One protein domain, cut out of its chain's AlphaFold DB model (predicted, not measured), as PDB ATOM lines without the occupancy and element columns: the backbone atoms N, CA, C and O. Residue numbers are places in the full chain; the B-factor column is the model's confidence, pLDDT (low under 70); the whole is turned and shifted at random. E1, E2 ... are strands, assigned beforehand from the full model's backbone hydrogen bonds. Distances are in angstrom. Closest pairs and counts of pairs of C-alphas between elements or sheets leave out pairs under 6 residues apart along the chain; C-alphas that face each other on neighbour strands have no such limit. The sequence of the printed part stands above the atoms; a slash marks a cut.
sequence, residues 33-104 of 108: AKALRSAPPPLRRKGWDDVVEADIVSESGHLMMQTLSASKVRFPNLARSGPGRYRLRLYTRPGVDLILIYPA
ATOM      1  N   ALA A  33      13.385 -50.808 193.704       93.06
ATOM      2  CA  ALA A  33      12.919 -50.511 195.057       93.06
ATOM      3  C   ALA A  33      13.599 -51.431 196.081       93.06
ATOM      4  O   ALA A  33      13.641 -52.650 195.906       93.06
ATOM      5  N   LYS A  34      14.120 -50.859 197.171       94.50
ATOM      6  CA  LYS A  34      14.739 -51.603 198.277       94.50
ATOM      7  C   LYS A  34      14.061 -51.266 199.596       94.50
ATOM      8  O   LYS A  34      14.162 -50.143 200.079       94.50
ATOM      9  N   ALA A  35      13.446 -52.272 200.208       95.31
ATOM     10  CA  ALA A  35      12.891 -52.177 201.553       95.31
ATOM     11  C   ALA A  35      13.945 -52.566 202.606       95.31
ATOM     12  O   ALA A  35      14.366 -53.728 202.714       95.31
ATOM     13  N   LEU A  36      14.391 -51.590 203.389       95.06
ATOM     14  CA  LEU A  36      15.422 -51.740 204.414       95.06
ATOM     15  C   LEU A  36      14.784 -51.794 205.808       95.06
ATOM     16  O   LEU A  36      13.699 -51.266 206.029       95.06
ATOM     17  N   ARG A  37      15.459 -52.442 206.763       93.38
ATOM     18  CA  ARG A  37      14.996 -52.510 208.165       93.38
ATOM     19  C   ARG A  37      15.413 -51.298 209.002       93.38
ATOM     20  O   ARG A  37      14.863 -51.086 210.074       93.38
ATOM     21  N   SER A  38      16.384 -50.530 208.526       92.56
ATOM     22  CA  SER A  38      16.978 -49.388 209.218       92.56
ATOM     23  C   SER A  38      17.415 -48.338 208.204       92.56
ATOM     24  O   SER A  38      17.477 -48.618 207.002       92.56
ATOM     25  N   ALA A  39      17.743 -47.143 208.695       92.69
ATOM     26  CA  ALA A  39      18.284 -46.091 207.854       92.69
ATOM     27  C   ALA A  39      19.564 -46.567 207.132       92.69
ATOM     28  O   ALA A  39      20.439 -47.165 207.770       92.69
ATOM     29  N   PRO A  40      19.677 -46.342 205.810       90.88
ATOM     30  CA  PRO A  40      20.906 -46.596 205.073       90.88
ATOM     31  C   PRO A  40      22.002 -45.600 205.495       90.88
ATOM     32  O   PRO A  40      21.698 -44.584 206.127       90.88
ATOM     33  N   PRO A  41      23.270 -45.834 205.104       87.38
ATOM     34  CA  PRO A  41      24.347 -44.874 205.318       87.38
ATOM     35  C   PRO A  41      24.011 -43.452 204.823       87.38
ATOM     36  O   PRO A  41      23.102 -43.274 203.993       87.38
ATOM     37  N   PRO A  42      24.759 -42.433 205.294       82.94
ATOM     38  CA  PRO A  42      24.553 -41.047 204.901       82.94
ATOM     39  C   PRO A  42      24.512 -40.851 203.388       82.94
ATOM     40  O   PRO A  42      25.116 -41.592 202.605       82.94
ATOM     41  N   LEU A  43      23.771 -39.825 202.992       78.38
ATOM     42  CA  LEU A  43      23.448 -39.532 201.609       78.38
ATOM     43  C   LEU A  43      24.723 -39.315 200.773       78.38
ATOM     44  O   LEU A  43      25.527 -38.427 201.043       78.38
ATOM     45  N   ARG A  44      24.901 -40.133 199.729       78.19
ATOM     46  CA  ARG A  44      25.961 -39.984 198.724       78.19
ATOM     47  C   ARG A  44      25.349 -39.518 197.405       78.19
ATOM     48  O   ARG A  44      24.678 -40.306 196.751       78.19
ATOM     49  N   ARG A  45      25.602 -38.262 197.018       85.50
ATOM     50  CA  ARG A  45      25.128 -37.683 195.739       85.50
ATOM     51  C   ARG A  45      25.992 -38.051 194.535       85.50
ATOM     52  O   ARG A  45      25.545 -37.948 193.406       85.50
ATOM     53  N   LYS A  46      27.242 -38.474 194.754       88.62
ATOM     54  CA  LYS A  46      28.180 -38.760 193.659       88.62
ATOM     55  C   LYS A  46      27.604 -39.831 192.720       88.62
ATOM     56  O   LYS A  46      27.385 -40.959 193.157       88.62
ATOM     57  N   GLY A  47      27.439 -39.479 191.445       89.00
ATOM     58  CA  GLY A  47      26.939 -40.375 190.395       89.00
ATOM     59  C   GLY A  47      25.415 -40.403 190.224       89.00
ATOM     60  O   GLY A  47      24.928 -41.259 189.482       89.00
ATOM     61  N   TRP A  48      24.700 -39.498 190.899       91.31
ATOM     62  CA  TRP A  48      23.263 -39.261 190.772       91.31
ATOM     63  C   TRP A  48      23.017 -37.798 190.421       91.31
ATOM     64  O   TRP A  48      23.756 -36.931 190.891       91.31
ATOM     65  N   ASP A  49      21.984 -37.546 189.626       89.31
ATOM     66  CA  ASP A  49      21.621 -36.193 189.203       89.31
ATOM     67  C   ASP A  49      20.757 -35.519 190.267       89.31
ATOM     68  O   ASP A  49      20.972 -34.349 190.579       89.31
ATOM     69  N   ASP A  50      19.854 -36.282 190.891       88.94
ATOM     70  CA  ASP A  50      19.074 -35.814 192.029       88.94
ATOM     71  C   ASP A  50      18.957 -36.876 193.132       88.94
ATOM     72  O   ASP A  50      18.979 -38.090 192.893       88.94
ATOM     73  N   VAL A  51      18.868 -36.393 194.373       91.56
ATOM     74  CA  VAL A  51      18.589 -37.209 195.553       91.56
ATOM     75  C   VAL A  51      17.635 -36.463 196.473       91.56
ATOM     76  O   VAL A  51      18.042 -35.533 197.175       91.56
ATOM     77  N   VAL A  52      16.397 -36.945 196.536       91.56
ATOM     78  CA  VAL A  52      15.319 -36.356 197.339       91.56
ATOM     79  C   VAL A  52      14.817 -37.335 198.393       91.56
ATOM     80  O   VAL A  52      14.882 -38.557 198.227       91.56
ATOM     81  N   GLU A  53      14.323 -36.797 199.505       92.44
ATOM     82  CA  GLU A  53      13.694 -37.574 200.569       92.44
ATOM     83  C   GLU A  53      12.283 -37.069 200.850       92.44
ATOM     84  O   GLU A  53      12.030 -35.868 200.807       92.44
ATOM     85  N   ALA A  54      11.382 -37.988 201.189       92.62
ATOM     86  CA  ALA A  54      10.060 -37.652 201.699       92.62
ATOM     87  C   ALA A  54       9.576 -38.702 202.702       92.62
ATOM     88  O   ALA A  54      10.065 -39.834 202.723       92.62
ATOM     89  N   ASP A  55       8.595 -38.326 203.515       94.31
ATOM     90  CA  ASP A  55       7.967 -39.218 204.485       94.31
ATOM     91  C   ASP A  55       6.580 -39.652 204.007       94.31
ATOM     92  O   ASP A  55       5.801 -38.846 203.502       94.31
ATOM     93  N   ILE A  56       6.254 -40.921 204.237       94.75
ATOM     94  CA  ILE A  56       4.900 -41.467 204.091       94.75
ATOM     95  C   ILE A  56       4.506 -42.262 205.333       94.75
ATOM     96  O   ILE A  56       5.352 -42.695 206.122       94.75
ATOM     97  N   VAL A  57       3.207 -42.489 205.498       95.50
ATOM     98  CA  VAL A  57       2.660 -43.337 206.563       95.50
ATOM     99  C   VAL A  57       2.058 -44.602 205.959       95.50
ATOM    100  O   VAL A  57       1.347 -44.540 204.964       95.50
ATOM    101  N   SER A  58       2.317 -45.758 206.566       95.06
ATOM    102  CA  SER A  58       1.595 -46.998 206.284       95.06
ATOM    103  C   SER A  58       0.907 -47.463 207.555       95.06
ATOM    104  O   SER A  58       1.556 -47.988 208.453       95.06
ATOM    105  N   GLU A  59      -0.402 -47.270 207.657       94.88
ATOM    106  CA  GLU A  59      -1.171 -47.718 208.828       94.88
ATOM    107  C   GLU A  59      -1.404 -49.230 208.821       94.88
ATOM    108  O   GLU A  59      -1.429 -49.871 209.866       94.88
ATOM    109  N   SER A  60      -1.526 -49.819 207.634       95.00
ATOM    110  CA  SER A  60      -1.757 -51.253 207.457       95.00
ATOM    111  C   SER A  60      -0.481 -52.088 207.549       95.00
ATOM    112  O   SER A  60      -0.552 -53.307 207.669       95.00
ATOM    113  N   GLY A  61       0.696 -51.464 207.438       95.56
ATOM    114  CA  GLY A  61       1.947 -52.192 207.226       95.56
ATOM    115  C   GLY A  61       2.034 -52.833 205.843       95.56
ATOM    116  O   GLY A  61       2.823 -53.756 205.640       95.56
ATOM    117  N   HIS A  62       1.237 -52.343 204.893       94.50
ATOM    118  CA  HIS A  62       1.306 -52.700 203.488       94.50
ATOM    119  C   HIS A  62       1.624 -51.458 202.656       94.50
ATOM    120  O   HIS A  62       0.830 -50.523 202.581       94.50
ATOM    121  N   LEU A  63       2.793 -51.465 202.014       93.19
ATOM    122  CA  LEU A  63       3.185 -50.480 201.011       93.19
ATOM    123  C   LEU A  63       3.407 -51.192 199.688       93.19
ATOM    124  O   LEU A  63       4.267 -52.066 199.575       93.19
ATOM    125  N   MET A  64       2.619 -50.810 198.692       91.00
ATOM    126  CA  MET A  64       2.712 -51.342 197.341       91.00
ATOM    127  C   MET A  64       3.211 -50.251 196.409       91.00
ATOM    128  O   MET A  64       2.798 -49.100 196.509       91.00
ATOM    129  N   MET A  65       4.082 -50.637 195.485       88.88
ATOM    130  CA  MET A  65       4.497 -49.781 194.386       88.88
ATOM    131  C   MET A  65       3.818 -50.257 193.112       88.88
ATOM    132  O   MET A  65       3.798 -51.455 192.818       88.88
ATOM    133  N   GLN A  66       3.257 -49.306 192.378       85.38
ATOM    134  CA  GLN A  66       2.637 -49.525 191.081       85.38
ATOM    135  C   GLN A  66       3.225 -48.533 190.086       85.38
ATOM    136  O   GLN A  66       3.568 -47.408 190.443       85.38
ATOM    137  N   THR A  67       3.347 -48.966 188.838       80.50
ATOM    138  CA  THR A  67       3.762 -48.112 187.728       80.50
ATOM    139  C   THR A  67       2.523 -47.659 186.966       80.50
ATOM    140  O   THR A  67       1.643 -48.477 186.712       80.50
ATOM    141  N   LEU A  68       2.465 -46.390 186.557       77.19
ATOM    142  CA  LEU A  68       1.387 -45.891 185.688       77.19
ATOM    143  C   LEU A  68       1.537 -46.352 184.226       77.19
ATOM    144  O   LEU A  68       0.614 -46.207 183.429       77.19
ATOM    145  N   SER A  69       2.690 -46.918 183.859       73.50
ATOM    146  CA  SER A  69       2.908 -47.570 182.570       73.50
ATOM    147  C   SER A  69       2.125 -48.879 182.456       73.50
ATOM    148  O   SER A  69       1.828 -49.541 183.448       73.50
ATOM    149  N   ALA A  70       1.895 -49.333 181.219       66.25
ATOM    150  CA  ALA A  70       1.291 -50.638 180.923       66.25
ATOM    151  C   ALA A  70       2.107 -51.850 181.441       66.25
ATOM    152  O   ALA A  70       1.695 -53.003 181.285       66.25
ATOM    153  N   SER A  71       3.274 -51.614 182.049       68.19
ATOM    154  CA  SER A  71       4.110 -52.647 182.645       68.19
ATOM    155  C   SER A  71       3.437 -53.260 183.871       68.19
ATOM    156  O   SER A  71       3.149 -52.584 184.853       68.19
ATOM    157  N   LYS A  72       3.254 -54.582 183.861       71.50
ATOM    158  CA  LYS A  72       2.661 -55.344 184.973       71.50
ATOM    159  C   LYS A  72       3.676 -55.673 186.079       71.50
ATOM    160  O   LYS A  72       3.632 -56.768 186.641       71.50
ATOM    161  N   VAL A  73       4.621 -54.773 186.362       76.31
ATOM    162  CA  VAL A  73       5.636 -55.011 187.399       76.31
ATOM    163  C   VAL A  73       4.938 -55.051 188.753       76.31
ATOM    164  O   VAL A  73       4.236 -54.118 189.134       76.31
ATOM    165  N   ARG A  74       5.124 -56.155 189.479       79.56
ATOM    166  CA  ARG A  74       4.616 -56.313 190.841       79.56
ATOM    167  C   ARG A  74       5.773 -56.233 191.813       79.56
ATOM    168  O   ARG A  74       6.669 -57.075 191.785       79.56
ATOM    169  N   PHE A  75       5.722 -55.244 192.688       84.31
ATOM    170  CA  PHE A  75       6.634 -55.163 193.817       84.31
ATOM    171  C   PHE A  75       6.071 -55.955 195.003       84.31
ATOM    172  O   PHE A  75       4.849 -56.004 195.182       84.31
ATOM    173  N   PRO A  76       6.932 -56.584 195.823       89.75
ATOM    174  CA  PRO A  76       6.503 -57.138 197.101       89.75
ATOM    175  C   PRO A  76       6.058 -56.011 198.043       89.75
ATOM    176  O   PRO A  76       6.281 -54.832 197.773       89.75
ATOM    177  N   ASN A  77       5.473 -56.375 199.187       94.50
ATOM    178  CA  ASN A  77       5.210 -55.404 200.245       94.50
ATOM    179  C   ASN A  77       6.521 -54.719 200.686       94.50
ATOM    180  O   ASN A  77       7.456 -55.383 201.138       94.50
ATOM    181  N   LEU A  78       6.571 -53.393 200.565       95.19
ATOM    182  CA  LEU A  78       7.735 -52.566 200.882       95.19
ATOM    183  C   LEU A  78       7.768 -52.105 202.347       95.19
ATOM    184  O   LEU A  78       8.814 -51.665 202.824       95.19
ATOM    185  N   ALA A  79       6.669 -52.255 203.090       95.50
ATOM    186  CA  ALA A  79       6.588 -51.952 204.519       95.50
ATOM    187  C   ALA A  79       7.201 -53.082 205.361       95.50
ATOM    188  O   ALA A  79       6.540 -53.785 206.124       95.50
ATOM    189  N   ARG A  80       8.513 -53.275 205.211       94.31
ATOM    190  CA  ARG A  80       9.263 -54.393 205.810       94.31
ATOM    191  C   ARG A  80       9.249 -54.420 207.346       94.31
ATOM    192  O   ARG A  80       9.569 -55.459 207.928       94.31
ATOM    193  N   SER A  81       8.903 -53.306 207.986       94.69
ATOM    194  CA  SER A  81       8.831 -53.168 209.446       94.69
ATOM    195  C   SER A  81       7.391 -53.109 209.973       94.69
ATOM    196  O   SER A  81       7.200 -52.813 211.147       94.69
ATOM    197  N   GLY A  82       6.388 -53.413 209.138       94.94
ATOM    198  CA  GLY A  82       4.975 -53.347 209.512       94.94
ATOM    199  C   GLY A  82       4.412 -51.920 209.482       94.94
ATOM    200  O   GLY A  82       4.949 -51.065 208.773       94.94
ATOM    201  N   PRO A  83       3.309 -51.646 210.192       96.12
ATOM    202  CA  PRO A  83       2.740 -50.306 210.274       96.12
ATOM    203  C   PRO A  83       3.727 -49.260 210.803       96.12
ATOM    204  O   PRO A  83       4.497 -49.534 211.723       96.12
ATOM    205  N   GLY A  84       3.691 -48.044 210.259       94.94
ATOM    206  CA  GLY A  84       4.488 -46.928 210.762       94.94
ATOM    207  C   GLY A  84       4.810 -45.854 209.730       94.94
ATOM    208  O   GLY A  84       4.306 -45.853 208.605       94.94
ATOM    209  N   ARG A  85       5.673 -44.920 210.138       95.81
ATOM    210  CA  ARG A  85       6.218 -43.874 209.266       95.81
ATOM    211  C   ARG A  85       7.457 -44.399 208.552       95.81
ATOM    212  O   ARG A  85       8.344 -44.985 209.173       95.81
ATOM    213  N   TYR A  86       7.528 -44.150 207.257       96.31
ATOM    214  CA  TYR A  86       8.628 -44.558 206.401       96.31
ATOM    215  C   TYR A  86       9.240 -43.338 205.739       96.31
ATOM    216  O   TYR A  86       8.517 -42.458 205.277       96.31
ATOM    217  N   ARG A  87      10.567 -43.333 205.647       95.81
ATOM    218  CA  ARG A  87      11.297 -42.430 204.774       95.81
ATOM    219  C   ARG A  87      11.533 -43.103 203.435       95.81
ATOM    220  O   ARG A  87      12.007 -44.241 203.360       95.81
ATOM    221  N   LEU A  88      11.217 -42.365 202.387       95.12
ATOM    222  CA  LEU A  88      11.584 -42.653 201.017       95.12
ATOM    223  C   LEU A  88      12.815 -41.820 200.694       95.12
ATOM    224  O   LEU A  88      12.808 -40.613 200.913       95.12
ATOM    225  N   ARG A  89      13.862 -42.454 200.171       95.06
ATOM    226  CA  ARG A  89      14.987 -41.759 199.544       95.06
ATOM    227  C   ARG A  89      15.050 -42.179 198.089       95.06
ATOM    228  O   ARG A  89      15.314 -43.349 197.803       95.06
ATOM    229  N   LEU A  90      14.796 -41.230 197.202       93.94
ATOM    230  CA  LEU A  90      14.823 -41.417 195.763       93.94
ATOM    231  C   LEU A  90      16.144 -40.890 195.217       93.94
ATOM    232  O   LEU A  90      16.537 -39.766 195.515       93.94
ATOM    233  N   TYR A  91      16.804 -41.712 194.414       92.94
ATOM    234  CA  TYR A  91      17.968 -41.346 193.626       92.94
ATOM    235  C   TYR A  91      17.605 -41.465 192.152       92.94
ATOM    236  O   TYR A  91      17.137 -42.532 191.744       92.94
ATOM    237  N   THR A  92      17.853 -40.416 191.374       91.25
ATOM    238  CA  THR A  92      17.549 -40.394 189.940       91.25
ATOM    239  C   THR A  92      18.766 -40.001 189.113       91.25
ATOM    240  O   THR A  92      19.664 -39.271 189.548       91.25
ATOM    241  N   ARG A  93      18.818 -40.562 187.911       89.19
ATOM    242  CA  ARG A  93      19.711 -40.212 186.799       89.19
ATOM    243  C   ARG A  93      19.083 -40.774 185.516       89.19
ATOM    244  O   ARG A  93      18.182 -41.606 185.639       89.19
ATOM    245  N   PRO A  94      19.554 -40.419 184.307       87.38
ATOM    246  CA  PRO A  94      18.979 -40.878 183.050       87.38
ATOM    247  C   PRO A  94      18.612 -42.366 183.059       87.38
ATOM    248  O   PRO A  94      19.479 -43.243 183.130       87.38
ATOM    249  N   GLY A  95      17.287 -42.570 183.068       86.38
ATOM    250  CA  GLY A  95      16.491 -43.792 183.225       86.38
ATOM    251  C   GLY A  95      17.053 -44.910 184.102       86.38
ATOM    252  O   GLY A  95      16.869 -46.102 183.833       86.38
ATOM    253  N   VAL A  96      17.653 -44.516 185.220       89.69
ATOM    254  CA  VAL A  96      17.831 -45.390 186.373       89.69
ATOM    255  C   VAL A  96      17.336 -44.664 187.611       89.69
ATOM    256  O   VAL A  96      17.934 -43.668 188.014       89.69
ATOM    257  N   ASP A  97      16.341 -45.258 188.265       91.38
ATOM    258  CA  ASP A  97      15.834 -44.796 189.550       91.38
ATOM    259  C   ASP A  97      16.050 -45.856 190.630       91.38
ATOM    260  O   ASP A  97      15.753 -47.046 190.463       91.38
ATOM    261  N   LEU A  98      16.560 -45.413 191.777       92.94
ATOM    262  CA  LEU A  98      16.701 -46.230 192.974       92.94
ATOM    263  C   LEU A  98      15.893 -45.614 194.111       92.94
ATOM    264  O   LEU A  98      16.146 -44.494 194.544       92.94
ATOM    265  N   ILE A  99      14.972 -46.402 194.650       94.06
ATOM    266  CA  ILE A  99      14.097 -46.010 195.747       94.06
ATOM    267  C   ILE A  99      14.482 -46.835 196.966       94.06
ATOM    268  O   ILE A  99      14.389 -48.065 196.961       94.06
ATOM    269  N   LEU A 100      14.917 -46.164 198.026       95.44
ATOM    270  CA  LEU A 100      15.106 -46.779 199.333       95.44
ATOM    271  C   LEU A 100      13.894 -46.464 200.203       95.44
ATOM    272  O   LEU A 100      13.526 -45.303 200.348       95.44
ATOM    273  N   ILE A 101      13.311 -47.497 200.800       96.06
ATOM    274  CA  ILE A 101      12.186 -47.395 201.728       96.06
ATOM    275  C   ILE A 101      12.659 -47.947 203.065       96.06
ATOM    276  O   ILE A 101      13.079 -49.104 203.143       96.06
ATOM    277  N   TYR A 102      12.634 -47.130 204.110       96.00
ATOM    278  CA  TYR A 102      13.117 -47.521 205.431       96.00
ATOM    279  C   TYR A 102      12.314 -46.833 206.537       96.00
ATOM    280  O   TYR A 102      11.735 -45.778 206.285       96.00
ATOM    281  N   PRO A 103      12.239 -47.400 207.753       96.19
ATOM    282  CA  PRO A 103      11.533 -46.752 208.853       96.19
ATOM    283  C   PRO A 103      12.097 -45.356 209.100       96.19
ATOM    284  O   PRO A 103      13.312 -45.199 209.256       96.19
ATOM    285  N   ALA A 104      11.226 -44.349 209.155       91.12
ATOM    286  CA  ALA A 104      11.618 -43.062 209.703       91.12
ATOM    287  C   ALA A 104      11.956 -43.320 211.178       91.12
ATOM    288  O   ALA A 104      11.152 -43.917 211.897       91.12
TER     289      ALA A 104
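Overview. This is residues 33 to 104 of the 108 residues of an uncharacterized protein of Nonomuraea turkmeniaca (UniProt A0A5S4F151). One twisted sheet of three long strands, E2, E3 and E4, with short E1 along one edge, forms a flat body; the unnamed link of residues 59 to 83 reaches away from it as a long loop, folding back around Ala 70. The 72 printed residues hold four strands, E1 to E4 along the chain, and no named helix; the sheet order is E1 E4 E3 E2, mixed. The class is all strand, though named elements hold just 30 residues; the whole is compact, radius of gyration of the C-alphas 12.7 A, spanning 34 by 34 by 15 A.

Along the chain. E3, residues 84 to 93, measures 29.2 A; E2, residues 50 to 58, 25.2 A; E4, residues 96 to 103, 23.4 A, ending at C-alpha 103 (11.533, -46.752, 208.853). E1, residues 33 to 35, begins at C-alpha 33 (12.919, -50.511, 195.057).

Arrangement. E2, E3 and E4 make a meander, each the antiparallel neighbour of the one before. Hairpin E2 and E3 has N 54 and O 88 within hydrogen-bond range, 3.0 A; hairpin E3 and E4 has N 89 and O 100, 2.9 A. E1 is parallel to E4, 17 degrees, with N 34 and O 99 at 2.8 A. E1 and E2 are apart.

Size, cuts and confidence. The C-alphas farthest apart, Lys 46 and Ser 60, are 35.3 A apart. The printed part has no cut. Links E1 to E2 and E2 to E3 are long. Residues 70 to 71 have pLDDT under 70.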